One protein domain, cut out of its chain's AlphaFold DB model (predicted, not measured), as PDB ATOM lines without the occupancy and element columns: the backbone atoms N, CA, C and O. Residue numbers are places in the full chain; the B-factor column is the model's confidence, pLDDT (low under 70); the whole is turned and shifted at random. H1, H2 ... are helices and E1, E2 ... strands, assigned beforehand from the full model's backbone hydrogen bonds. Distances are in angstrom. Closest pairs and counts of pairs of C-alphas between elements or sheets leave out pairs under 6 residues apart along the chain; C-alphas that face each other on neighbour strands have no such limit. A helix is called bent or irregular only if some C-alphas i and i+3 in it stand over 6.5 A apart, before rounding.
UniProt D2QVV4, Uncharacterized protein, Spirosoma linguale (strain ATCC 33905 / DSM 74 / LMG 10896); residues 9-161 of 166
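AT A GLANCE: This is residues 9 to 161 of the 166 residues of an uncharacterized protein of Spirosoma linguale (strain ATCC 33905 / DSM 74 / LMG 10896) (UniProt D2QVV4). A two-stranded hairpin, E1 and E2, stands with H1 at one end of a loose body of three helices, H2a, H3 and H6, and a helical hairpin, H4 and H5, reaches away from that body as a long arm. The printed part has 153 residues with six named helices and three named strands, in the order H1 E1 E2 E3 H2 H3 H4 H5 H6; the sheet, E1 - E2, is antiparallel, and the class is mostly helix. The whole is loose, with a radius of gyration of the C-alphas of 19.1 A and spans of 60 by 45 by 29 A.

IN THESE COORDINATES: E1 is residues 28 to 33, 15.3 A long, from C-alpha 28 at (-34.048, -16.014, -5.089), and E2 is residues 38 to 44, 15.6 A. H1 is residues 14 to 20 and E3 residues 50 to 52. H2, residues 60 to 82, was assigned as one helix by its hydrogen bonds but is bent, with C-alphas 71 and 74 6.7 A apart; its arms are H2a, residues 60 to 71, and H2b, residues 74 to 82. H3 is residues 91 to 105, 21.1 A; H4 residues 108 to 125, 25.9 A; H5 residues 130 to 138; H6 residues 144 to 160, 24.1 A, ending at C-alpha 160 (-31.268, -3.800, -37.242).

HOW THE PARTS SIT: In the hairpin E1 and E2, N 31 and O 40 are 2.9 A apart and N 33 and O 38 2.8 A, within hydrogen-bond range. The closest C-alphas of H1 and E1, those of Phe 20 and Ile 29, are 6.5 A apart. H1 and H2b are near each other. E3 pairs with no named strand, but its residues 50 to 51 pair antiparallel with residues 9 to 10. H2a, H3 and H6 form an up and down bundle, each running against the one before it in the chain. H3 touches H6 at a shallow tilt of 8 degrees, closest at the C-alphas of Leu 105 and Ile 149, 6.6 A. H2a touches H6 with residues 61 to 65 alone, closest at the C-alphas of Val 61 and Asn 146, 7.2 A. H4 touches H6, closest at the C-alphas of Ala 111 and His 145, 5.5 A. In the hairpin H4 and H5, the closest C-alphas, of Thr 122 and Phe 136, are 6.8 A apart. Every O i to N i+4 pair is within hydrogen-bond range in H2b, H3, H4, H5 and H6, against 6 of 8 in H2a and 1 of 3 in H1, where 3 of 4 O i to N i+3 pairs are.

THE WHOLE: The farthest C-alphas, of Asn 23 and Ser 129, are 60.6 A apart. The printed part has no cut, and no link is long. Residues 33 to 38 stand free. Mean pLDDT of the printed part is 84.9; 21 residues are under 70, among them 139 to 144 and 155 to 161.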
ATOM      1  N   GLN A   9     -30.150   0.138 -10.847       90.50
ATOM      2  CA  GLN A   9     -29.741  -0.153 -12.219       90.50
ATOM      3  C   GLN A   9     -28.838  -1.384 -12.250       90.50
ATOM      4  O   GLN A   9     -27.813  -1.464 -11.561       90.50
ATOM      5  N   HIS A  10     -29.254  -2.383 -13.024       91.94
ATOM      6  CA  HIS A  10     -28.613  -3.693 -13.077       91.94
ATOM      7  C   HIS A  10     -27.438  -3.673 -14.060       91.94
ATOM      8  O   HIS A  10     -27.571  -3.238 -15.202       91.94
ATOM      9  N   TYR A  11     -26.277  -4.182 -13.651       91.69
ATOM     10  CA  TYR A  11     -25.160  -4.463 -14.566       91.69
ATOM     11  C   TYR A  11     -25.144  -5.913 -15.052       91.69
ATOM     12  O   TYR A  11     -24.539  -6.204 -16.079       91.69
ATOM     13  N   VAL A  12     -25.887  -6.800 -14.379       92.31
ATOM     14  CA  VAL A  12     -26.309  -8.095 -14.930       92.31
ATOM     15  C   VAL A  12     -27.841  -8.116 -15.027       92.31
ATOM     16  O   VAL A  12     -28.504  -7.961 -13.999       92.31
ATOM     17  N   PRO A  13     -28.428  -8.334 -16.217       93.62
ATOM     18  CA  PRO A  13     -29.871  -8.313 -16.421       93.62
ATOM     19  C   PRO A  13     -30.630  -9.284 -15.521       93.62
ATOM     20  O   PRO A  13     -30.287 -10.464 -15.398       93.62
ATOM     21  N   LYS A  14     -31.758  -8.825 -14.972       94.31
ATOM     22  CA  LYS A  14     -32.639  -9.664 -14.141       94.31
ATOM     23  C   LYS A  14     -33.168 -10.880 -14.896       94.31
ATOM     24  O   LYS A  14     -33.288 -11.946 -14.298       94.31
ATOM     25  N   PHE A  15     -33.498 -10.741 -16.185       95.44
ATOM     26  CA  PHE A  15     -33.999 -11.869 -16.979       95.44
ATOM     27  C   PHE A  15     -32.961 -13.000 -17.055       95.44
ATOM     28  O   PHE A  15     -33.328 -14.164 -16.929       95.44
ATOM     29  N   TYR A  16     -31.679 -12.648 -17.171       96.06
ATOM     30  CA  TYR A  16     -30.578 -13.599 -17.229       96.06
ATOM     31  C   TYR A  16     -30.352 -14.276 -15.869       96.06
ATOM     32  O   TYR A  16     -30.325 -15.502 -15.784       96.06
ATOM     33  N   LEU A  17     -30.310 -13.498 -14.779       96.00
ATOM     34  CA  LEU A  17     -30.160 -14.033 -13.414       96.00
ATOM     35  C   LEU A  17     -31.266 -15.022 -13.029       96.00
ATOM     36  O   LEU A  17     -31.031 -15.973 -12.285       96.00
ATOM     37  N   ARG A  18     -32.487 -14.825 -13.535       97.00
ATOM     38  CA  ARG A  18     -33.632 -15.713 -13.274       97.00
ATOM     39  C   ARG A  18     -33.424 -17.140 -13.783       97.00
ATOM     40  O   ARG A  18     -34.121 -18.041 -13.315       97.00
ATOM     41  N   ASN A  19     -32.494 -17.373 -14.705       96.31
ATOM     42  CA  ASN A  19     -32.152 -18.724 -15.153       96.31
ATOM     43  C   ASN A  19     -31.335 -19.499 -14.104       96.31
ATOM     44  O   ASN A  19     -31.331 -20.720 -14.125       96.31
ATOM     45  N   PHE A  20     -30.751 -18.802 -13.125       96.19
ATOM     46  CA  PHE A  20     -29.979 -19.373 -12.014       96.19
ATOM     47  C   PHE A  20     -30.742 -19.338 -10.683       96.19
ATOM     48  O   PHE A  20     -30.162 -19.498  -9.609       96.19
ATOM     49  N   SER A  21     -32.048 -19.064 -10.726       97.06
ATOM     50  CA  SER A  21     -32.850 -18.960  -9.508       97.06
ATOM     51  C   SER A  21     -33.019 -20.309  -8.812       97.06
ATOM     52  O   SER A  21     -33.210 -21.334  -9.469       97.06
ATOM     53  N   VAL A  22     -33.032 -20.288  -7.479       96.50
ATOM     54  CA  VAL A  22     -33.206 -21.483  -6.643       96.50
ATOM     55  C   VAL A  22     -34.529 -22.162  -6.979       96.50
ATOM     56  O   VAL A  22     -35.576 -21.512  -6.972       96.50
ATOM     57  N   ASN A  23     -34.479 -23.461  -7.284       95.38
ATOM     58  CA  ASN A  23     -35.642 -24.280  -7.643       95.38
ATOM     59  C   ASN A  23     -36.548 -23.609  -8.689       95.38
ATOM     60  O   ASN A  23     -37.772 -23.665  -8.594       95.38
ATOM     61  N   ASN A  24     -35.943 -22.906  -9.655       93.88
ATOM     62  CA  ASN A  24     -36.644 -22.202 -10.726       93.88
ATOM     63  C   ASN A  24     -37.661 -21.136 -10.245       93.88
ATOM     64  O   ASN A  24     -38.550 -20.742 -10.994       93.88
ATOM     65  N   ASN A  25     -37.539 -20.635  -9.007       96.25
ATOM     66  CA  ASN A  25     -38.542 -19.760  -8.390       96.25
ATOM     67  C   ASN A  25     -38.524 -18.302  -8.886       96.25
ATOM     68  O   ASN A  25     -39.379 -17.506  -8.489       96.25
ATOM     69  N   LYS A  26     -37.534 -17.928  -9.710       96.88
ATOM     70  CA  LYS A  26     -37.342 -16.599 -10.325       96.88
ATOM     71  C   LYS A  26     -37.192 -15.424  -9.345       96.88
ATOM     72  O   LYS A  26     -37.149 -14.270  -9.779       96.88
ATOM     73  N   LYS A  27     -37.096 -15.686  -8.038       97.12
ATOM     74  CA  LYS A  27     -37.108 -14.679  -6.960       97.12
ATOM     75  C   LYS A  27     -35.826 -14.669  -6.139       97.12
ATOM     76  O   LYS A  27     -35.414 -13.603  -5.678       97.12
ATOM     77  N   GLN A  28     -35.221 -15.834  -5.937       98.38
ATOM     78  CA  GLN A  28     -34.048 -16.014  -5.089       98.38
ATOM     79  C   GLN A  28     -32.913 -16.665  -5.864       98.38
ATOM     80  O   GLN A  28     -33.152 -17.476  -6.756       98.38
ATOM     81  N   ILE A  29     -31.685 -16.310  -5.508       97.69
ATOM     82  CA  ILE A  29     -30.457 -16.852  -6.088       97.69
ATOM     83  C   ILE A  29     -29.469 -17.151  -4.958       97.69
ATOM     84  O   ILE A  29     -29.424 -16.420  -3.964       97.69
ATOM     85  N   GLY A  30     -28.700 -18.228  -5.102       97.00
ATOM     86  CA  GLY A  30     -27.596 -18.517  -4.195       97.00
ATOM     87  C   GLY A  30     -26.443 -17.551  -4.452       97.00
ATOM     88  O   GLY A  30     -26.030 -17.375  -5.595       97.00
ATOM     89  N   VAL A  31     -25.925 -16.921  -3.400       96.50
ATOM     90  CA  VAL A  31     -24.815 -15.965  -3.496       96.50
ATOM     91  C   VAL A  31     -23.687 -16.415  -2.590       96.50
ATOM     92  O   VAL A  31     -23.892 -16.653  -1.402       96.50
ATOM     93  N   PHE A  32     -22.482 -16.486  -3.144       96.56
ATOM     94  CA  PHE A  32     -21.266 -16.674  -2.370       96.56
ATOM     95  C   PHE A  32     -20.478 -15.365  -2.331       96.56
ATOM     96  O   PHE A  32     -20.062 -14.843  -3.365       96.56
ATOM     97  N   ASN A  33     -20.292 -14.814  -1.135       94.81
ATOM     98  CA  ASN A  33     -19.485 -13.623  -0.930       94.81
ATOM     99  C   ASN A  33     -18.036 -14.033  -0.666       94.81
ATOM    100  O   ASN A  33     -17.690 -14.454   0.437       94.81
ATOM    101  N   VAL A  34     -17.187 -13.850  -1.677       94.56
ATOM    102  CA  VAL A  34     -15.757 -14.183  -1.619       94.56
ATOM    103  C   VAL A  34     -15.025 -13.397  -0.525       94.56
ATOM    104  O   VAL A  34     -14.163 -13.953   0.143       94.56
ATOM    105  N   LYS A  35     -15.383 -12.126  -0.287       94.25
ATOM    106  CA  LYS A  35     -14.692 -11.277   0.705       94.25
ATOM    107  C   LYS A  35     -14.911 -11.754   2.135       94.25
ATOM    108  O   LYS A  35     -14.011 -11.648   2.957       94.25
ATOM    109  N   THR A  36     -16.115 -12.233   2.432       95.88
ATOM    110  CA  THR A  36     -16.483 -12.710   3.772       95.88
ATOM    111  C   THR A  36     -16.433 -14.230   3.886       95.88
ATOM    112  O   THR A  36     -16.799 -14.754   4.932       95.88
ATOM    113  N   ASN A  37     -16.053 -14.938   2.814       96.38
ATOM    114  CA  ASN A  37     -16.114 -16.397   2.700       96.38
ATOM    115  C   ASN A  37     -17.481 -16.984   3.127       96.38
ATOM    116  O   ASN A  37     -17.553 -17.998   3.817       96.38
ATOM    117  N   GLY A  38     -18.574 -16.294   2.782       97.50
ATOM    118  CA  GLY A  38     -19.918 -16.587   3.293       97.50
ATOM    119  C   GLY A  38     -20.900 -16.977   2.195       97.50
ATOM    120  O   GLY A  38     -20.943 -16.335   1.145       97.50
ATOM    121  N   TYR A  39     -21.731 -17.990   2.454       97.44
ATOM    122  CA  TYR A  39     -22.783 -18.434   1.541       97.44
ATOM    123  C   TYR A  39     -24.171 -17.982   2.008       97.44
ATOM    124  O   TYR A  39     -24.574 -18.233   3.142       97.44
ATOM    125  N   VAL A  40     -24.918 -17.344   1.108       96.94
ATOM    126  CA  VAL A  40     -26.312 -16.940   1.300       96.94
ATOM    127  C   VAL A  40     -27.176 -17.726   0.307       96.94
ATOM    128  O   VAL A  40     -27.238 -17.360  -0.868       96.94
ATOM    129  N   PRO A  41     -27.863 -18.798   0.741       96.44
ATOM    130  CA  PRO A  41     -28.582 -19.686  -0.175       96.44
ATOM    131  C   PRO A  41     -29.801 -19.039  -0.839       96.44
ATOM    132  O   PRO A  41     -30.159 -19.406  -1.953       96.44
ATOM    133  N   LEU A  42     -30.451 -18.081  -0.171       97.50
ATOM    134  CA  LEU A  42     -31.744 -17.521  -0.583       97.50
ATOM    135  C   LEU A  42     -31.719 -15.987  -0.673       97.50
ATOM    136  O   LEU A  42     -32.611 -15.305  -0.162       97.50
ATOM    137  N   ALA A  43     -30.700 -15.422  -1.322       97.38
ATOM    138  CA  ALA A  43     -30.608 -13.976  -1.507       97.38
ATOM    139  C   ALA A  43     -31.704 -13.464  -2.458       97.38
ATOM    140  O   ALA A  43     -32.051 -14.119  -3.444       97.38
ATOM    141  N   LYS A  44     -32.245 -12.266  -2.195       97.12
ATOM    142  CA  LYS A  44     -33.235 -11.625  -3.080       97.12
ATOM    143  C   LYS A  44     -32.574 -11.284  -4.414       97.12
ATOM    144  O   LYS A  44     -31.718 -10.406  -4.456       97.12
ATOM    145  N   LEU A  45     -33.019 -11.913  -5.503       96.56
ATOM    146  CA  LEU A  45     -32.442 -11.738  -6.842       96.56
ATOM    147  C   LEU A  45     -32.504 -10.281  -7.306       96.56
ATOM    148  O   LEU A  45     -31.543  -9.768  -7.867       96.56
ATOM    149  N   LYS A  46     -33.619  -9.591  -7.026       94.88
ATOM    150  CA  LYS A  46     -33.849  -8.214  -7.488       94.88
ATOM    151  C   LYS A  46     -32.816  -7.197  -6.987       94.88
ATOM    152  O   LYS A  46     -32.681  -6.159  -7.614       94.88
ATOM    153  N   THR A  47     -32.119  -7.495  -5.889       94.62
ATOM    154  CA  THR A  47     -31.107  -6.617  -5.281       94.62
ATOM    155  C   THR A  47     -29.678  -7.074  -5.579       94.62
ATOM    156  O   THR A  47     -28.741  -6.566  -4.974       94.62
ATOM    157  N   GLN A  48     -29.497  -8.092  -6.427       95.06
ATOM    158  CA  GLN A  48     -28.173  -8.567  -6.824       95.06
ATOM    159  C   GLN A  48     -27.757  -7.931  -8.144       95.06
ATOM    160  O   GLN A  48     -28.599  -7.609  -8.981       95.06
ATOM    161  N   ALA A  49     -26.442  -7.800  -8.328       92.81
ATOM    162  CA  ALA A  49     -25.823  -7.298  -9.551       92.81
ATOM    163  C   ALA A  49     -26.383  -5.950 -10.055       92.81
ATOM    164  O   ALA A  49     -26.528  -5.727 -11.258       92.81
ATOM    165  N   CYS A  50     -26.691  -5.049  -9.121       92.94
ATOM    166  CA  CYS A  50     -27.126  -3.681  -9.383       92.94
ATOM    167  C   CYS A  50     -26.380  -2.678  -8.502       92.94
ATOM    168  O   CYS A  50     -25.734  -3.055  -7.518       92.94
ATOM    169  N   LYS A  51     -26.467  -1.400  -8.869       91.06
ATOM    170  CA  LYS A  51     -26.075  -0.255  -8.040       91.06
ATOM    171  C   LYS A  51     -27.069   0.887  -8.260       91.06
ATOM    172  O   LYS A  51     -27.635   1.004  -9.347       91.06
ATOM    173  N   SER A  52     -27.244   1.731  -7.244       91.06
ATOM    174  CA  SER A  52     -28.060   2.946  -7.356       91.06
ATOM    175  C   SER A  52     -27.468   3.870  -8.431       91.06
ATOM    176  O   SER A  52     -26.274   4.173  -8.387       91.06
ATOM    177  N   PHE A  53     -28.285   4.242  -9.422       87.81
ATOM    178  CA  PHE A  53     -27.945   5.107 -10.564       87.81
ATOM    179  C   PHE A  53     -26.633   4.745 -11.277       87.81
ATOM    180  O   PHE A  53     -25.867   5.630 -11.658       87.81
ATOM    181  N   PHE A  54     -26.360   3.448 -11.458       87.38
ATOM    182  CA  PHE A  54     -25.107   2.958 -12.043       87.38
ATOM    183  C   PHE A  54     -24.740   3.608 -13.391       87.38
ATOM    184  O   PHE A  54     -23.593   3.995 -13.598       87.38
ATOM    185  N   TYR A  55     -25.717   3.779 -14.277       84.69
ATOM    186  CA  TYR A  55     -25.591   4.442 -15.572       84.69
ATOM    187  C   TYR A  55     -26.029   5.913 -15.549       84.69
ATOM    188  O   TYR A  55     -26.045   6.562 -16.592       84.69
ATOM    189  N   GLY A  56     -26.377   6.463 -14.389       86.00
ATOM    190  CA  GLY A  56     -26.814   7.847 -14.232       86.00
ATOM    191  C   GLY A  56     -28.310   8.012 -13.963       86.00
ATOM    192  O   GLY A  56     -29.098   7.066 -13.929       86.00
ATOM    193  N   VAL A  57     -28.693   9.263 -13.716       87.62
ATOM    194  CA  VAL A  57     -30.015   9.630 -13.186       87.62
ATOM    195  C   VAL A  57     -31.097   9.809 -14.247       87.62
ATOM    196  O   VAL A  57     -32.262   9.913 -13.885       87.62
ATOM    197  N   ASP A  58     -30.745   9.862 -15.531       85.94
ATOM    198  CA  ASP A  58     -31.693  10.147 -16.615       85.94
ATOM    199  C   ASP A  58     -32.426   8.899 -17.143       85.94
ATOM    200  O   ASP A  58     -33.437   9.031 -17.825       85.94
ATOM    201  N   GLY A  59     -31.944   7.696 -16.812       83.25
ATOM    202  CA  GLY A  59     -32.537   6.415 -17.209       83.25
ATOM    203  C   GLY A  59     -32.305   6.000 -18.667       83.25
ATOM    204  O   GLY A  59     -32.649   4.878 -19.030       83.25
ATOM    205  N   LYS A  60     -31.667   6.837 -19.498       84.81
ATOM    206  CA  LYS A  60     -31.572   6.603 -20.951       84.81
ATOM    207  C   LYS A  60     -30.809   5.333 -21.306       84.81
ATOM    208  O   LYS A  60     -31.174   4.618 -22.237       84.81
ATOM    209  N   VAL A  61     -29.720   5.059 -20.589       83.50
ATOM    210  CA  VAL A  61     -28.911   3.854 -20.822       83.50
ATOM    211  C   VAL A  61     -29.716   2.603 -20.477       83.50
ATOM    212  O   VAL A  61     -29.782   1.694 -21.297       83.50
ATOM    213  N   GLU A  62     -30.388   2.584 -19.323       82.88
ATOM    214  CA  GLU A  62     -31.222   1.459 -18.875       82.88
ATOM    215  C   GLU A  62     -32.345   1.147 -19.880       82.88
ATOM    216  O   GLU A  62     -32.587  -0.013 -20.212       82.88
ATOM    217  N   ASP A  63     -33.001   2.180 -20.414       84.69
ATOM    218  CA  ASP A  63     -34.057   2.009 -21.413       84.69
ATOM    219  C   ASP A  63     -33.514   1.393 -22.708       84.69
ATOM    220  O   ASP A  63     -34.112   0.462 -23.248       84.69
ATOM    221  N   ASN A  64     -32.332   1.814 -23.162       83.25
ATOM    222  CA  ASN A  64     -31.714   1.235 -24.355       83.25
ATOM    223  C   ASN A  64     -31.230  -0.204 -24.136       83.25
ATOM    224  O   ASN A  64     -31.357  -1.038 -25.032       83.25
ATOM    225  N   LEU A  65     -30.707  -0.513 -22.946       87.00
ATOM    226  CA  LEU A  65     -30.332  -1.876 -22.565       87.00
ATOM    227  C   LEU A  65     -31.541  -2.815 -22.622       87.00
ATOM    228  O   LEU A  65     -31.420  -3.937 -23.116       87.00
ATOM    229  N   SER A  66     -32.715  -2.337 -22.201       87.50
ATOM    230  CA  SER A  66     -33.943  -3.138 -22.196       87.50
ATOM    231  C   SER A  66     -34.342  -3.656 -23.584       87.50
ATOM    232  O   SER A  66     -34.896  -4.748 -23.692       87.50
ATOM    233  N   ILE A  67     -34.006  -2.928 -24.656       87.00
ATOM    234  CA  ILE A  67     -34.287  -3.341 -26.038       87.00
ATOM    235  C   ILE A  67     -33.541  -4.640 -26.358       87.00
ATOM    236  O   ILE A  67     -34.159  -5.623 -26.767       87.00
ATOM    237  N   LEU A  68     -32.225  -4.673 -26.116       88.12
ATOM    238  CA  LEU A  68     -31.428  -5.873 -26.367       88.12
ATOM    239  C   LEU A  68     -31.830  -7.014 -25.428       88.12
ATOM    240  O   LEU A  68     -31.876  -8.168 -25.849       88.12
ATOM    241  N   GLU A  69     -32.150  -6.708 -24.169       91.62
ATOM    242  CA  GLU A  69     -32.621  -7.710 -23.208       91.62
ATOM    243  C   GLU A  69     -33.921  -8.382 -23.681       91.62
ATOM    244  O   GLU A  69     -34.035  -9.607 -23.599       91.62
ATOM    245  N   ASN A  70     -34.860  -7.618 -24.250       92.31
ATOM    246  CA  ASN A  70     -36.111  -8.144 -24.802       92.31
ATOM    247  C   ASN A  70     -35.892  -9.040 -26.028       92.31
ATOM    248  O   ASN A  70     -36.577 -10.052 -26.161       92.31
ATOM    249  N   LEU A  71     -34.930  -8.705 -26.892       92.25
ATOM    250  CA  LEU A  71     -34.554  -9.539 -28.041       92.25
ATOM    251  C   LEU A  71     -33.834 -10.824 -27.604       92.25
ATOM    252  O   LEU A  71     -34.070 -11.899 -28.148       92.25
ATOM    253  N   THR A  72     -32.977 -10.731 -26.586       95.06
ATOM    254  CA  THR A  72     -32.121 -11.842 -26.139       95.06
ATOM    255  C   THR A  72     -32.883 -12.876 -25.306       95.06
ATOM    256  O   THR A  72     -32.630 -14.078 -25.407       95.06
ATOM    257  N   ALA A  73     -33.823 -12.434 -24.465       96.50
ATOM    258  CA  ALA A  73     -34.571 -13.298 -23.555       96.50
ATOM    259  C   ALA A  73     -35.252 -14.518 -24.218       96.50
ATOM    260  O   ALA A  73     -35.052 -15.631 -23.715       96.50
ATOM    261  N   PRO A  74     -36.024 -14.378 -25.317       96.56
ATOM    262  CA  PRO A  74     -36.657 -15.525 -25.969       96.56
ATOM    263  C   PRO A  74     -35.638 -16.497 -26.572       96.56
ATOM    264  O   PRO A  74     -35.857 -17.705 -26.508       96.56
ATOM    265  N   ILE A  75     -34.506 -15.999 -27.081       96.88
ATOM    266  CA  ILE A  75     -33.449 -16.832 -27.671       96.88
ATOM    267  C   ILE A  75     -32.806 -17.710 -26.597       96.88
ATOM    268  O   ILE A  75     -32.737 -18.928 -26.750       96.88
ATOM    269  N   ILE A  76     -32.404 -17.119 -25.465       97.12
ATOM    270  CA  ILE A  76     -31.835 -17.882 -24.343       97.12
ATOM    271  C   ILE A  76     -32.853 -18.897 -23.808       97.12
ATOM    272  O   ILE A  76     -32.494 -20.040 -23.537       97.12
ATOM    273  N   SER A  77     -34.129 -18.514 -23.694       96.19
ATOM    274  CA  SER A  77     -35.199 -19.429 -23.274       96.19
ATOM    275  C   SER A  77     -35.334 -20.626 -24.224       96.19
ATOM    276  O   SER A  77     -35.358 -21.774 -23.783       96.19
ATOM    277  N   LYS A  78     -35.348 -20.373 -25.539       96.88
ATOM    278  CA  LYS A  78     -35.372 -21.408 -26.581       96.88
ATOM    279  C   LYS A  78     -34.170 -22.345 -26.468       96.88
ATOM    280  O   LYS A  78     -34.359 -23.559 -26.520       96.88
ATOM    281  N   MET A  79     -32.961 -21.813 -26.271       97.19
ATOM    282  CA  MET A  79     -31.748 -22.625 -26.121       97.19
ATOM    283  C   MET A  79     -31.797 -23.522 -24.885       97.19
ATOM    284  O   MET A  79     -31.474 -24.702 -24.978       97.19
ATOM    285  N   ILE A  80     -32.241 -22.987 -23.743       96.00
ATOM    286  CA  ILE A  80     -32.374 -23.753 -22.496       96.00
ATOM    287  C   ILE A  80     -33.408 -24.873 -22.662       96.00
ATOM    288  O   ILE A  80     -33.129 -26.010 -22.307       96.00
ATOM    289  N   ASN A  81     -34.581 -24.573 -23.229       96.44
ATOM    290  CA  ASN A  81     -35.666 -25.553 -23.357       96.44
ATOM    291  C   ASN A  81     -35.383 -26.641 -24.399       96.44
ATOM    292  O   ASN A  81     -35.886 -27.753 -24.275       96.44
ATOM    293  N   SER A  82     -34.645 -26.305 -25.458       97.06
ATOM    294  CA  SER A  82     -34.312 -27.251 -26.531       97.06
ATOM    295  C   SER A  82     -32.973 -27.954 -26.334       97.06
ATOM    296  O   SER A  82     -32.665 -28.852 -27.115       97.06
ATOM    297  N   GLU A  83     -32.181 -27.524 -25.347       96.31
ATOM    298  CA  GLU A  83     -30.790 -27.940 -25.123       96.31
ATOM    299  C   GLU A  83     -29.912 -27.811 -26.382       96.31
ATOM    300  O   GLU A  83     -28.961 -28.562 -26.599       96.31
ATOM    301  N   LYS A  84     -30.237 -26.841 -27.243       95.62
ATOM    302  CA  LYS A  84     -29.541 -26.584 -28.506       95.62
ATOM    303  C   LYS A  84     -29.101 -25.137 -28.577       95.62
ATOM    304  O   LYS A  84     -29.852 -24.222 -28.246       95.62
ATOM    305  N   VAL A  85     -27.883 -24.931 -29.058       93.62
ATOM    306  CA  VAL A  85     -27.393 -23.592 -29.380       93.62
ATOM    307  C   VAL A  85     -28.017 -23.090 -30.683       93.62
ATOM    308  O   VAL A  85     -28.472 -23.878 -31.513       93.62
ATOM    309  N   CYS A  86     -28.051 -21.771 -30.857       91.81
ATOM    310  CA  CYS A  86     -28.418 -21.161 -32.130       91.81
ATOM    311  C   CYS A  86     -27.429 -21.562 -33.235       91.81
ATOM    312  O   CYS A  86     -26.233 -21.733 -32.982       91.81
ATOM    313  N   ASN A  87     -27.919 -21.658 -34.470       92.56
ATOM    314  CA  ASN A  87     -27.058 -21.889 -35.626       92.56
ATOM    315  C   ASN A  87     -26.180 -20.657 -35.893       92.56
ATOM    316  O   ASN A  87     -26.633 -19.522 -35.719       92.56
ATOM    317  N   TYR A  88     -24.951 -20.889 -36.355       92.69
ATOM    318  CA  TYR A  88     -24.039 -19.832 -36.791       92.69
ATOM    319  C   TYR A  88     -24.655 -18.958 -37.890       92.69
ATOM    320  O   TYR A  88     -25.525 -19.411 -38.635       92.69
ATOM    321  N   ASP A  89     -24.205 -17.704 -37.953       88.88
ATOM    322  CA  ASP A  89     -24.604 -16.693 -38.944       88.88
ATOM    323  C   ASP A  89     -26.116 -16.419 -39.031       88.88
ATOM    324  O   ASP A  89     -26.609 -15.828 -39.991       88.88
ATOM    325  N   THR A  90     -26.870 -16.807 -38.001       92.56
ATOM    326  CA  THR A  90     -28.273 -16.417 -37.847       92.56
ATOM    327  C   THR A  90     -28.406 -15.092 -37.106       92.56
ATOM    328  O   THR A  90     -27.535 -14.683 -36.336       92.56
ATOM    329  N   GLU A  91     -29.554 -14.441 -37.278       89.56
ATOM    330  CA  GLU A  91     -29.937 -13.257 -36.507       89.56
ATOM    331  C   GLU A  91     -29.859 -13.520 -34.987       89.56
ATOM    332  O   GLU A  91     -29.249 -12.751 -34.243       89.56
ATOM    333  N   GLU A  92     -30.375 -14.669 -34.528       92.56
ATOM    334  CA  GLU A  92     -30.315 -15.079 -33.118       92.56
ATOM    335  C   GLU A  92     -28.867 -15.156 -32.598       92.56
ATOM    336  O   GLU A  92     -28.572 -14.689 -31.494       92.56
ATOM    337  N   TYR A  93     -27.952 -15.698 -33.408       93.25
ATOM    338  CA  TYR A  93     -26.527 -15.781 -33.081       93.25
ATOM    339  C   TYR A  93     -25.888 -14.392 -32.946       93.25
ATOM    340  O   TYR A  93     -25.168 -14.133 -31.979       93.25
ATOM    341  N   MET A  94     -26.213 -13.465 -33.849       90.31
ATOM    342  CA  MET A  94     -25.704 -12.091 -33.800       90.31
ATOM    343  C   MET A  94     -26.234 -11.299 -32.592       90.31
ATOM    344  O   MET A  94     -25.462 -10.563 -31.964       90.31
ATOM    345  N   ILE A  95     -27.506 -11.482 -32.200       90.69
ATOM    346  CA  ILE A  95     -28.028 -10.932 -30.931       90.69
ATOM    347  C   ILE A  95     -27.224 -11.463 -29.752       90.69
ATOM    348  O   ILE A  95     -26.804 -10.676 -28.905       90.69
ATOM    349  N   LEU A  96     -27.002 -12.777 -29.683       93.12
ATOM    350  CA  LEU A  96     -26.310 -13.396 -28.554       93.12
ATOM    351  C   LEU A  96     -24.861 -12.932 -28.437       93.12
ATOM    352  O   LEU A  96     -24.414 -12.624 -27.331       93.12
ATOM    353  N   LEU A  97     -24.140 -12.828 -29.557       91.12
ATOM    354  CA  LEU A  97     -22.789 -12.264 -29.574       91.12
ATOM    355  C   LEU A  97     -22.787 -10.824 -29.072       91.12
ATOM    356  O   LEU A  97     -21.972 -10.459 -28.224       91.12
ATOM    357  N   THR A  98     -23.733 -10.012 -29.543       87.88
ATOM    358  CA  THR A  98     -23.798  -8.619 -29.108       87.88
ATOM    359  C   THR A  98     -24.160  -8.506 -27.632       87.88
ATOM    360  O   THR A  98     -23.574  -7.703 -26.906       87.88
ATOM    361  N   PHE A  99     -25.077  -9.347 -27.154       90.94
ATOM    362  CA  PHE A  99     -25.406  -9.445 -25.741       90.94
ATOM    363  C   PHE A  99     -24.185  -9.834 -24.902       90.94
ATOM    364  O   PHE A  99     -23.936  -9.204 -23.877       90.94
ATOM    365  N   ALA A 100     -23.385 -10.807 -25.345       91.06
ATOM    366  CA  ALA A 100     -22.168 -11.225 -24.650       91.06
ATOM    367  C   ALA A 100     -21.128 -10.094 -24.560       91.06
ATOM    368  O   ALA A 100     -20.596  -9.827 -23.479       91.06
ATOM    369  N   ILE A 101     -20.895  -9.374 -25.662       87.19
ATOM    370  CA  ILE A 101     -20.007  -8.202 -25.689       87.19
ATOM    371  C   ILE A 101     -20.521  -7.130 -24.723       87.19
ATOM    372  O   ILE A 101     -19.770  -6.604 -23.902       87.19
ATOM    373  N   LEU A 102     -21.821  -6.837 -24.764       86.25
ATOM    374  CA  LEU A 102     -22.418  -5.818 -23.912       86.25
ATOM    375  C   LEU A 102     -22.355  -6.189 -22.425       86.25
ATOM    376  O   LEU A 102     -22.089  -5.328 -21.589       86.25
ATOM    377  N   MET A 103     -22.553  -7.463 -22.087       87.75
ATOM    378  CA  MET A 103     -22.380  -7.985 -20.729       87.75
ATOM    379  C   MET A 103     -20.960  -7.750 -20.203       87.75
ATOM    380  O   MET A 103     -20.785  -7.386 -19.038       87.75
ATOM    381  N   GLN A 104     -19.949  -7.903 -21.059       84.12
ATOM    382  CA  GLN A 104     -18.562  -7.613 -20.703       84.12
ATOM    383  C   GLN A 104     -18.322  -6.112 -20.516       84.12
ATOM    384  O   GLN A 104     -17.649  -5.716 -19.562       84.12
ATOM    385  N   LEU A 105     -18.912  -5.273 -21.371       81.38
ATOM    386  CA  LEU A 105     -18.788  -3.819 -21.274       81.38
ATOM    387  C   LEU A 105     -19.495  -3.242 -20.045       81.38
ATOM    388  O   LEU A 105     -18.953  -2.314 -19.457       81.38
ATOM    389  N   ARG A 106     -20.639  -3.804 -19.621       83.38
ATOM    390  CA  ARG A 106     -21.420  -3.400 -18.427       83.38
ATOM    391  C   ARG A 106     -20.768  -3.786 -17.096       83.38
ATOM    392  O   ARG A 106     -21.192  -3.310 -16.046       83.38
ATOM    393  N   ASN A 107     -19.742  -4.635 -17.110       82.44
ATOM    394  CA  ASN A 107     -19.090  -5.093 -15.888       82.44
ATOM    395  C   ASN A 107     -18.414  -3.912 -15.150       82.44
ATOM    396  O   ASN A 107     -17.541  -3.260 -15.727       82.44
ATOM    397  N   PRO A 108     -18.730  -3.657 -13.865       81.75
ATOM    398  CA  PRO A 108     -18.113  -2.573 -13.099       81.75
ATOM    399  C   PRO A 108     -16.591  -2.714 -12.950       81.75
ATOM    400  O   PRO A 108     -15.901  -1.713 -12.805       81.75
ATOM    401  N   ILE A 109     -16.048  -3.935 -13.004       83.12
ATOM    402  CA  ILE A 109     -14.594  -4.146 -13.035       83.12
ATOM    403  C   ILE A 109     -14.022  -3.613 -14.349       83.12
ATOM    404  O   ILE A 109     -13.010  -2.922 -14.337       83.12
ATOM    405  N   MET A 110     -14.688  -3.884 -15.475       78.75
ATOM    406  CA  MET A 110     -14.254  -3.385 -16.780       78.75
ATOM    407  C   MET A 110     -14.352  -1.857 -16.857       78.75
ATOM    408  O   MET A 110     -13.458  -1.225 -17.408       78.75
ATOM    409  N   ALA A 111     -15.382  -1.259 -16.247       75.56
ATOM    410  CA  ALA A 111     -15.480   0.196 -16.110       75.56
ATOM    411  C   ALA A 111     -14.221   0.782 -15.442       75.56
ATOM    412  O   ALA A 111     -13.582   1.667 -16.008       75.56
ATOM    413  N   ASN A 112     -13.805   0.204 -14.309       78.81
ATOM    414  CA  ASN A 112     -12.593   0.626 -13.606       78.81
ATOM    415  C   ASN A 112     -11.325   0.413 -14.448       78.81
ATOM    416  O   ASN A 112     -10.464   1.283 -14.482       78.81
ATOM    417  N   VAL A 113     -11.207  -0.717 -15.154       81.81
ATOM    418  CA  VAL A 113     -10.042  -1.005 -16.012       81.81
ATOM    419  C   VAL A 113      -9.901   0.027 -17.132       81.81
ATOM    420  O   VAL A 113      -8.786   0.459 -17.432       81.81
ATOM    421  N   VAL A 114     -11.009   0.438 -17.755       77.06
ATOM    422  CA  VAL A 114     -10.993   1.468 -18.804       77.06
ATOM    423  C   VAL A 114     -10.594   2.826 -18.220       77.06
ATOM    424  O   VAL A 114      -9.745   3.503 -18.803       77.06
ATOM    425  N   ASP A 115     -11.132   3.192 -17.055       76.88
ATOM    426  CA  ASP A 115     -10.769   4.437 -16.368       76.88
ATOM    427  C   ASP A 115      -9.281   4.466 -15.980       76.88
ATOM    428  O   ASP A 115      -8.574   5.428 -16.290       76.88
ATOM    429  N   GLU A 116      -8.761   3.386 -15.392       82.44
ATOM    430  CA  GLU A 116      -7.340   3.258 -15.048       82.44
ATOM    431  C   GLU A 116      -6.439   3.309 -16.288       82.44
ATOM    432  O   GLU A 116      -5.373   3.932 -16.271       82.44
ATOM    433  N   SER A 117      -6.854   2.669 -17.384       81.44
ATOM    434  CA  SER A 117      -6.113   2.693 -18.651       81.44
ATOM    435  C   SER A 117      -6.032   4.112 -19.214       81.44
ATOM    436  O   SER A 117      -4.963   4.545 -19.646       81.44
ATOM    437  N   TYR A 118      -7.129   4.869 -19.139       76.56
ATOM    438  CA  TYR A 118      -7.169   6.270 -19.546       76.56
ATOM    439  C   TYR A 118      -6.247   7.150 -18.687       76.56
ATOM    440  O   TYR A 118      -5.508   7.989 -19.211       76.56
ATOM    441  N   GLU A 119      -6.229   6.942 -17.367       78.88
ATOM    442  CA  GLU A 119      -5.317   7.656 -16.469       78.88
ATOM    443  C   GLU A 119      -3.848   7.358 -16.778       78.88
ATOM    444  O   GLU A 119      -3.016   8.270 -16.788       78.88
ATOM    445  N   ARG A 120      -3.516   6.092 -17.055       81.50
ATOM    446  CA  ARG A 120      -2.157   5.690 -17.445       81.50
ATOM    447  C   ARG A 120      -1.733   6.344 -18.755       81.50
ATOM    448  O   ARG A 120      -0.633   6.888 -18.810       81.50
ATOM    449  N   LEU A 121      -2.602   6.351 -19.767       79.56
ATOM    450  CA  LEU A 121      -2.345   7.035 -21.039       79.56
ATOM    451  C   LEU A 121      -2.108   8.531 -20.823       79.56
ATOM    452  O   LEU A 121      -1.121   9.076 -21.309       79.56
ATOM    453  N   THR A 122      -2.946   9.177 -20.014       72.31
ATOM    454  CA  THR A 122      -2.797  10.602 -19.686       72.31
ATOM    455  C   THR A 122      -1.449  10.885 -19.012       72.31
ATOM    456  O   THR A 122      -0.776  11.857 -19.349       72.31
ATOM    457  N   LYS A 123      -1.004  10.014 -18.094       74.56
ATOM    458  CA  LYS A 123       0.317  10.113 -17.442       74.56
ATOM    459  C   LYS A 123       1.484   9.868 -18.401       74.56
ATOM    460  O   LYS A 123       2.533  10.469 -18.222       74.56
ATOM    461  N   GLN A 124       1.330   9.014 -19.410       75.62
ATOM    462  CA  GLN A 124       2.360   8.817 -20.436       75.62
ATOM    463  C   GLN A 124       2.439  10.005 -21.400       75.62
ATOM    464  O   GLN A 124       3.529  10.396 -21.803       75.62
ATOM    465  N   VAL A 125       1.305  10.628 -21.727       69.19
ATOM    466  CA  VAL A 125       1.270  11.871 -22.514       69.19
ATOM    467  C   VAL A 125       1.799  13.065 -21.709       69.19
ATOM    468  O   VAL A 125       2.365  13.986 -22.287       69.19
ATOM    469  N   HIS A 126       1.723  13.023 -20.373       56.66
ATOM    470  CA  HIS A 126       2.298  14.027 -19.465       56.66
ATOM    471  C   HIS A 126       3.792  14.314 -19.712       56.66
ATOM    472  O   HIS A 126       4.280  15.364 -19.307       56.66
ATOM    473  N   SER A 127       4.520  13.422 -20.396       57.34
ATOM    474  CA  SER A 127       5.912  13.651 -20.792       57.34
ATOM    475  C   SER A 127       6.083  14.433 -22.108       57.34
ATOM    476  O   SER A 127       7.214  14.523 -22.579       57.34
ATOM    477  N   ARG A 128       5.004  14.923 -22.752       61.88
ATOM    478  CA  ARG A 128       5.045  15.450 -24.134       61.88
ATOM    479  C   ARG A 128       4.747  16.951 -24.300       61.88
ATOM    480  O   ARG A 128       5.450  17.558 -25.096       61.88
ATOM    481  N   SER A 129       3.833  17.573 -23.542       71.94
ATOM    482  CA  SER A 129       3.651  19.047 -23.459       71.94
ATOM    483  C   SER A 129       2.514  19.431 -22.485       71.94
ATOM    484  O   SER A 129       1.768  18.559 -22.033       71.94
ATOM    485  N   LYS A 130       2.354  20.723 -22.138       73.25
ATOM    486  CA  LYS A 130       1.209  21.203 -21.328       73.25
ATOM    487  C   LYS A 130      -0.087  21.244 -22.142       73.25
ATOM    488  O   LYS A 130      -1.146  20.940 -21.594       73.25
ATOM    489  N   GLU A 131       0.010  21.568 -23.426       76.25
ATOM    490  CA  GLU A 131      -1.115  21.644 -24.359       76.25
ATOM    491  C   GLU A 131      -1.782  20.273 -24.548       76.25
ATOM    492  O   GLU A 131      -3.009  20.171 -24.500       76.25
ATOM    493  N   ASP A 132      -0.988  19.200 -24.651       70.62
ATOM    494  CA  ASP A 132      -1.520  17.838 -24.757       70.62
ATOM    495  C   ASP A 132      -2.310  17.444 -23.497       70.62
ATOM    496  O   ASP A 132      -3.392  16.865 -23.580       70.62
ATOM    497  N   ILE A 133      -1.817  17.799 -22.305       67.75
ATOM    498  CA  ILE A 133      -2.504  17.504 -21.035       67.75
ATOM    499  C   ILE A 133      -3.877  18.179 -20.993       67.75
ATOM    500  O   ILE A 133      -4.854  17.572 -20.546       67.75
ATOM    501  N   GLU A 134      -3.945  19.435 -21.420       73.81
ATOM    502  CA  GLU A 134      -5.184  20.202 -21.427       73.81
ATOM    503  C   GLU A 134      -6.177  19.635 -22.442       73.81
ATOM    504  O   GLU A 134      -7.348  19.461 -22.098       73.81
ATOM    505  N   PHE A 135      -5.701  19.213 -23.620       76.12
ATOM    506  CA  PHE A 135      -6.500  18.505 -24.622       76.12
ATOM    507  C   PHE A 135      -7.112  17.209 -24.069       76.12
ATOM    508  O   PHE A 135      -8.320  17.008 -24.183       76.12
ATOM    509  N   PHE A 136      -6.331  16.343 -23.413       69.81
ATOM    510  CA  PHE A 136      -6.866  15.095 -22.850       69.81
ATOM    511  C   PHE A 136      -7.837  15.346 -21.691       69.81
ATOM    512  O   PHE A 136      -8.874  14.696 -21.607       69.81
ATOM    513  N   LYS A 137      -7.562  16.317 -20.813       69.94
ATOM    514  CA  LYS A 137      -8.484  16.654 -19.716       69.94
ATOM    515  C   LYS A 137      -9.815  17.206 -20.223       69.94
ATOM    516  O   LYS A 137     -10.858  16.811 -19.707       69.94
ATOM    517  N   THR A 138      -9.782  18.097 -21.211       70.31
ATOM    518  CA  THR A 138     -10.991  18.713 -21.786       70.31
ATOM    519  C   THR A 138     -11.791  17.747 -22.653       70.31
ATOM    520  O   THR A 138     -13.016  17.823 -22.661       70.31
ATOM    521  N   ASN A 139     -11.128  16.799 -23.322       68.69
ATOM    522  CA  ASN A 139     -11.774  15.802 -24.181       68.69
ATOM    523  C   ASN A 139     -11.983  14.442 -23.497       68.69
ATOM    524  O   ASN A 139     -12.336  13.465 -24.165       68.69
ATOM    525  N   LYS A 140     -11.784  14.337 -22.175       66.56
ATOM    526  CA  LYS A 140     -12.131  13.120 -21.436       66.56
ATOM    527  C   LYS A 140     -13.627  12.881 -21.589       66.56
ATOM    528  O   LYS A 140     -14.432  13.637 -21.055       66.56
ATOM    529  N   VAL A 141     -13.984  11.810 -22.295       62.31
ATOM    530  CA  VAL A 141     -15.379  11.399 -22.470       62.31
ATOM    531  C   VAL A 141     -15.979  11.149 -21.082       62.31
ATOM    532  O   VAL A 141     -15.522  10.237 -20.380       62.31
ATOM    533  N   PRO A 142     -16.970  11.947 -20.645       59.41
ATOM    534  CA  PRO A 142     -17.605  11.738 -19.356       59.41
ATOM    535  C   PRO A 142     -18.289  10.374 -19.355       59.41
ATOM    536  O   PRO A 142     -19.087  10.082 -20.244       59.41
ATOM    537  N   ASN A 143     -17.983   9.548 -18.353       67.94
ATOM    538  CA  ASN A 143     -18.545   8.205 -18.221       67.94
ATOM    539  C   ASN A 143     -18.307   7.345 -19.484       67.94
ATOM    540  O   ASN A 143     -19.236   6.915 -20.168       67.94
ATOM    541  N   ILE A 144     -17.029   7.100 -19.797       67.06
ATOM    542  CA  ILE A 144     -16.591   6.302 -20.955       67.06
ATOM    543  C   ILE A 144     -17.235   4.908 -21.002       67.06
ATOM    544  O   ILE A 144     -17.484   4.364 -22.074       67.06
ATOM    545  N   HIS A 145     -17.582   4.366 -19.836       72.12
ATOM    546  CA  HIS A 145     -18.372   3.152 -19.693       72.12
ATOM    547  C   HIS A 145     -19.745   3.269 -20.378       72.12
ATOM    548  O   HIS A 145     -20.067   2.471 -21.261       72.12
ATOM    549  N   ASN A 146     -20.522   4.303 -20.045       74.06
ATOM    550  CA  ASN A 146     -21.797   4.582 -20.704       74.06
ATOM    551  C   ASN A 146     -21.631   4.880 -22.195       74.06
ATOM    552  O   ASN A 146     -22.477   4.477 -22.992       74.06
ATOM    553  N   TRP A 147     -20.560   5.575 -22.584       71.44
ATOM    554  CA  TRP A 147     -20.288   5.865 -23.990       71.44
ATOM    555  C   TRP A 147     -20.025   4.587 -24.798       71.44
ATOM    556  O   TRP A 147     -20.624   4.410 -25.854       71.44
ATOM    557  N   ASN A 148     -19.235   3.647 -24.271       70.50
ATOM    558  CA  ASN A 148     -18.982   2.349 -24.908       70.50
ATOM    559  C   ASN A 148     -20.256   1.499 -25.035       70.50
ATOM    560  O   ASN A 148     -20.478   0.847 -26.060       70.50
ATOM    561  N   ILE A 149     -21.117   1.535 -24.013       75.62
ATOM    562  CA  ILE A 149     -22.451   0.922 -24.056       75.62
ATOM    563  C   ILE A 149     -23.290   1.581 -25.159       75.62
ATOM    564  O   ILE A 149     -23.858   0.890 -26.003       75.62
ATOM    565  N   GLY A 150     -23.329   2.914 -25.195       74.75
ATOM    566  CA  GLY A 150     -24.063   3.690 -26.191       74.75
ATOM    567  C   GLY A 150     -23.585   3.441 -27.623       74.75
ATOM    568  O   GLY A 150     -24.417   3.255 -28.508       74.75
ATOM    569  N   LEU A 151     -22.271   3.367 -27.845       68.81
ATOM    570  CA  LEU A 151     -21.672   3.059 -29.141       68.81
ATOM    571  C   LEU A 151     -22.068   1.649 -29.596       68.81
ATOM    572  O   LEU A 151     -22.580   1.492 -30.702       68.81
ATOM    573  N   SER A 152     -21.935   0.650 -28.721       70.06
ATOM    574  CA  SER A 152     -22.333  -0.737 -29.011       70.06
ATOM    575  C   SER A 152     -23.816  -0.844 -29.379       70.06
ATOM    576  O   SER A 152     -24.186  -1.522 -30.335       70.06
ATOM    577  N   LEU A 153     -24.675  -0.110 -28.667       70.38
ATOM    578  CA  LEU A 153     -26.107  -0.036 -28.958       70.38
ATOM    579  C   LEU A 153     -26.402   0.746 -30.249       70.38
ATOM    580  O   LEU A 153     -27.372   0.445 -30.936       70.38
ATOM    581  N   SER A 154     -25.582   1.735 -30.615       70.44
ATOM    582  CA  SER A 154     -25.744   2.489 -31.867       70.44
ATOM    583  C   SER A 154     -25.440   1.642 -33.108       70.44
ATOM    584  O   SER A 154     -26.197   1.703 -34.074       70.44
ATOM    585  N   VAL A 155     -24.416   0.781 -33.049       64.19
ATOM    586  CA  VAL A 155     -24.120  -0.205 -34.104       64.19
ATOM    587  C   VAL A 155     -25.294  -1.165 -34.291       64.19
ATOM    588  O   VAL A 155     -25.720  -1.405 -35.420       64.19
ATOM    589  N   LEU A 156     -25.893  -1.636 -33.191       63.66
ATOM    590  CA  LEU A 156     -27.112  -2.445 -33.244       63.66
ATOM    591  C   LEU A 156     -28.267  -1.720 -33.941       63.66
ATOM    592  O   LEU A 156     -28.923  -2.309 -34.794       63.66
ATOM    593  N   ARG A 157     -28.501  -0.440 -33.629       64.94
ATOM    594  CA  ARG A 157     -29.574   0.343 -34.270       64.94
ATOM    595  C   ARG A 157     -29.394   0.459 -35.780       64.94
ATOM    596  O   ARG A 157     -30.372   0.299 -36.502       64.94
ATOM    597  N   GLY A 158     -28.168   0.710 -36.240       62.81
ATOM    598  CA  GLY A 158     -27.858   0.823 -37.667       62.81
ATOM    599  C   GLY A 158     -27.996  -0.501 -38.418       62.81
ATOM    600  O   GLY A 158     -28.501  -0.522 -39.535       62.81
ATOM    601  N   CYS A 159     -27.601  -1.616 -37.798       58.44
ATOM    602  CA  CYS A 159     -27.676  -2.933 -38.427       58.44
ATOM    603  C   CYS A 159     -29.090  -3.553 -38.413       58.44
ATOM    604  O   CYS A 159     -29.355  -4.432 -39.226       58.44
ATOM    605  N   TRP A 160     -29.981  -3.126 -37.507       57.38
ATOM    606  CA  TRP A 160     -31.268  -3.800 -37.242       57.38
ATOM    607  C   TRP A 160     -32.500  -2.917 -37.472       57.38
ATOM    608  O   TRP A 160     -33.611  -3.324 -37.147       57.38
ATOM    609  N   GLY A 161     -32.327  -1.697 -37.995       51.38
ATOM    610  CA  GLY A 161     -33.447  -0.813 -38.336       51.38
ATOM    611  C   GLY A 161     -34.366  -0.488 -37.153       51.38
ATOM    612  O   GLY A 161     -35.562  -0.275 -37.343       51.38
TER     613      GLY A 161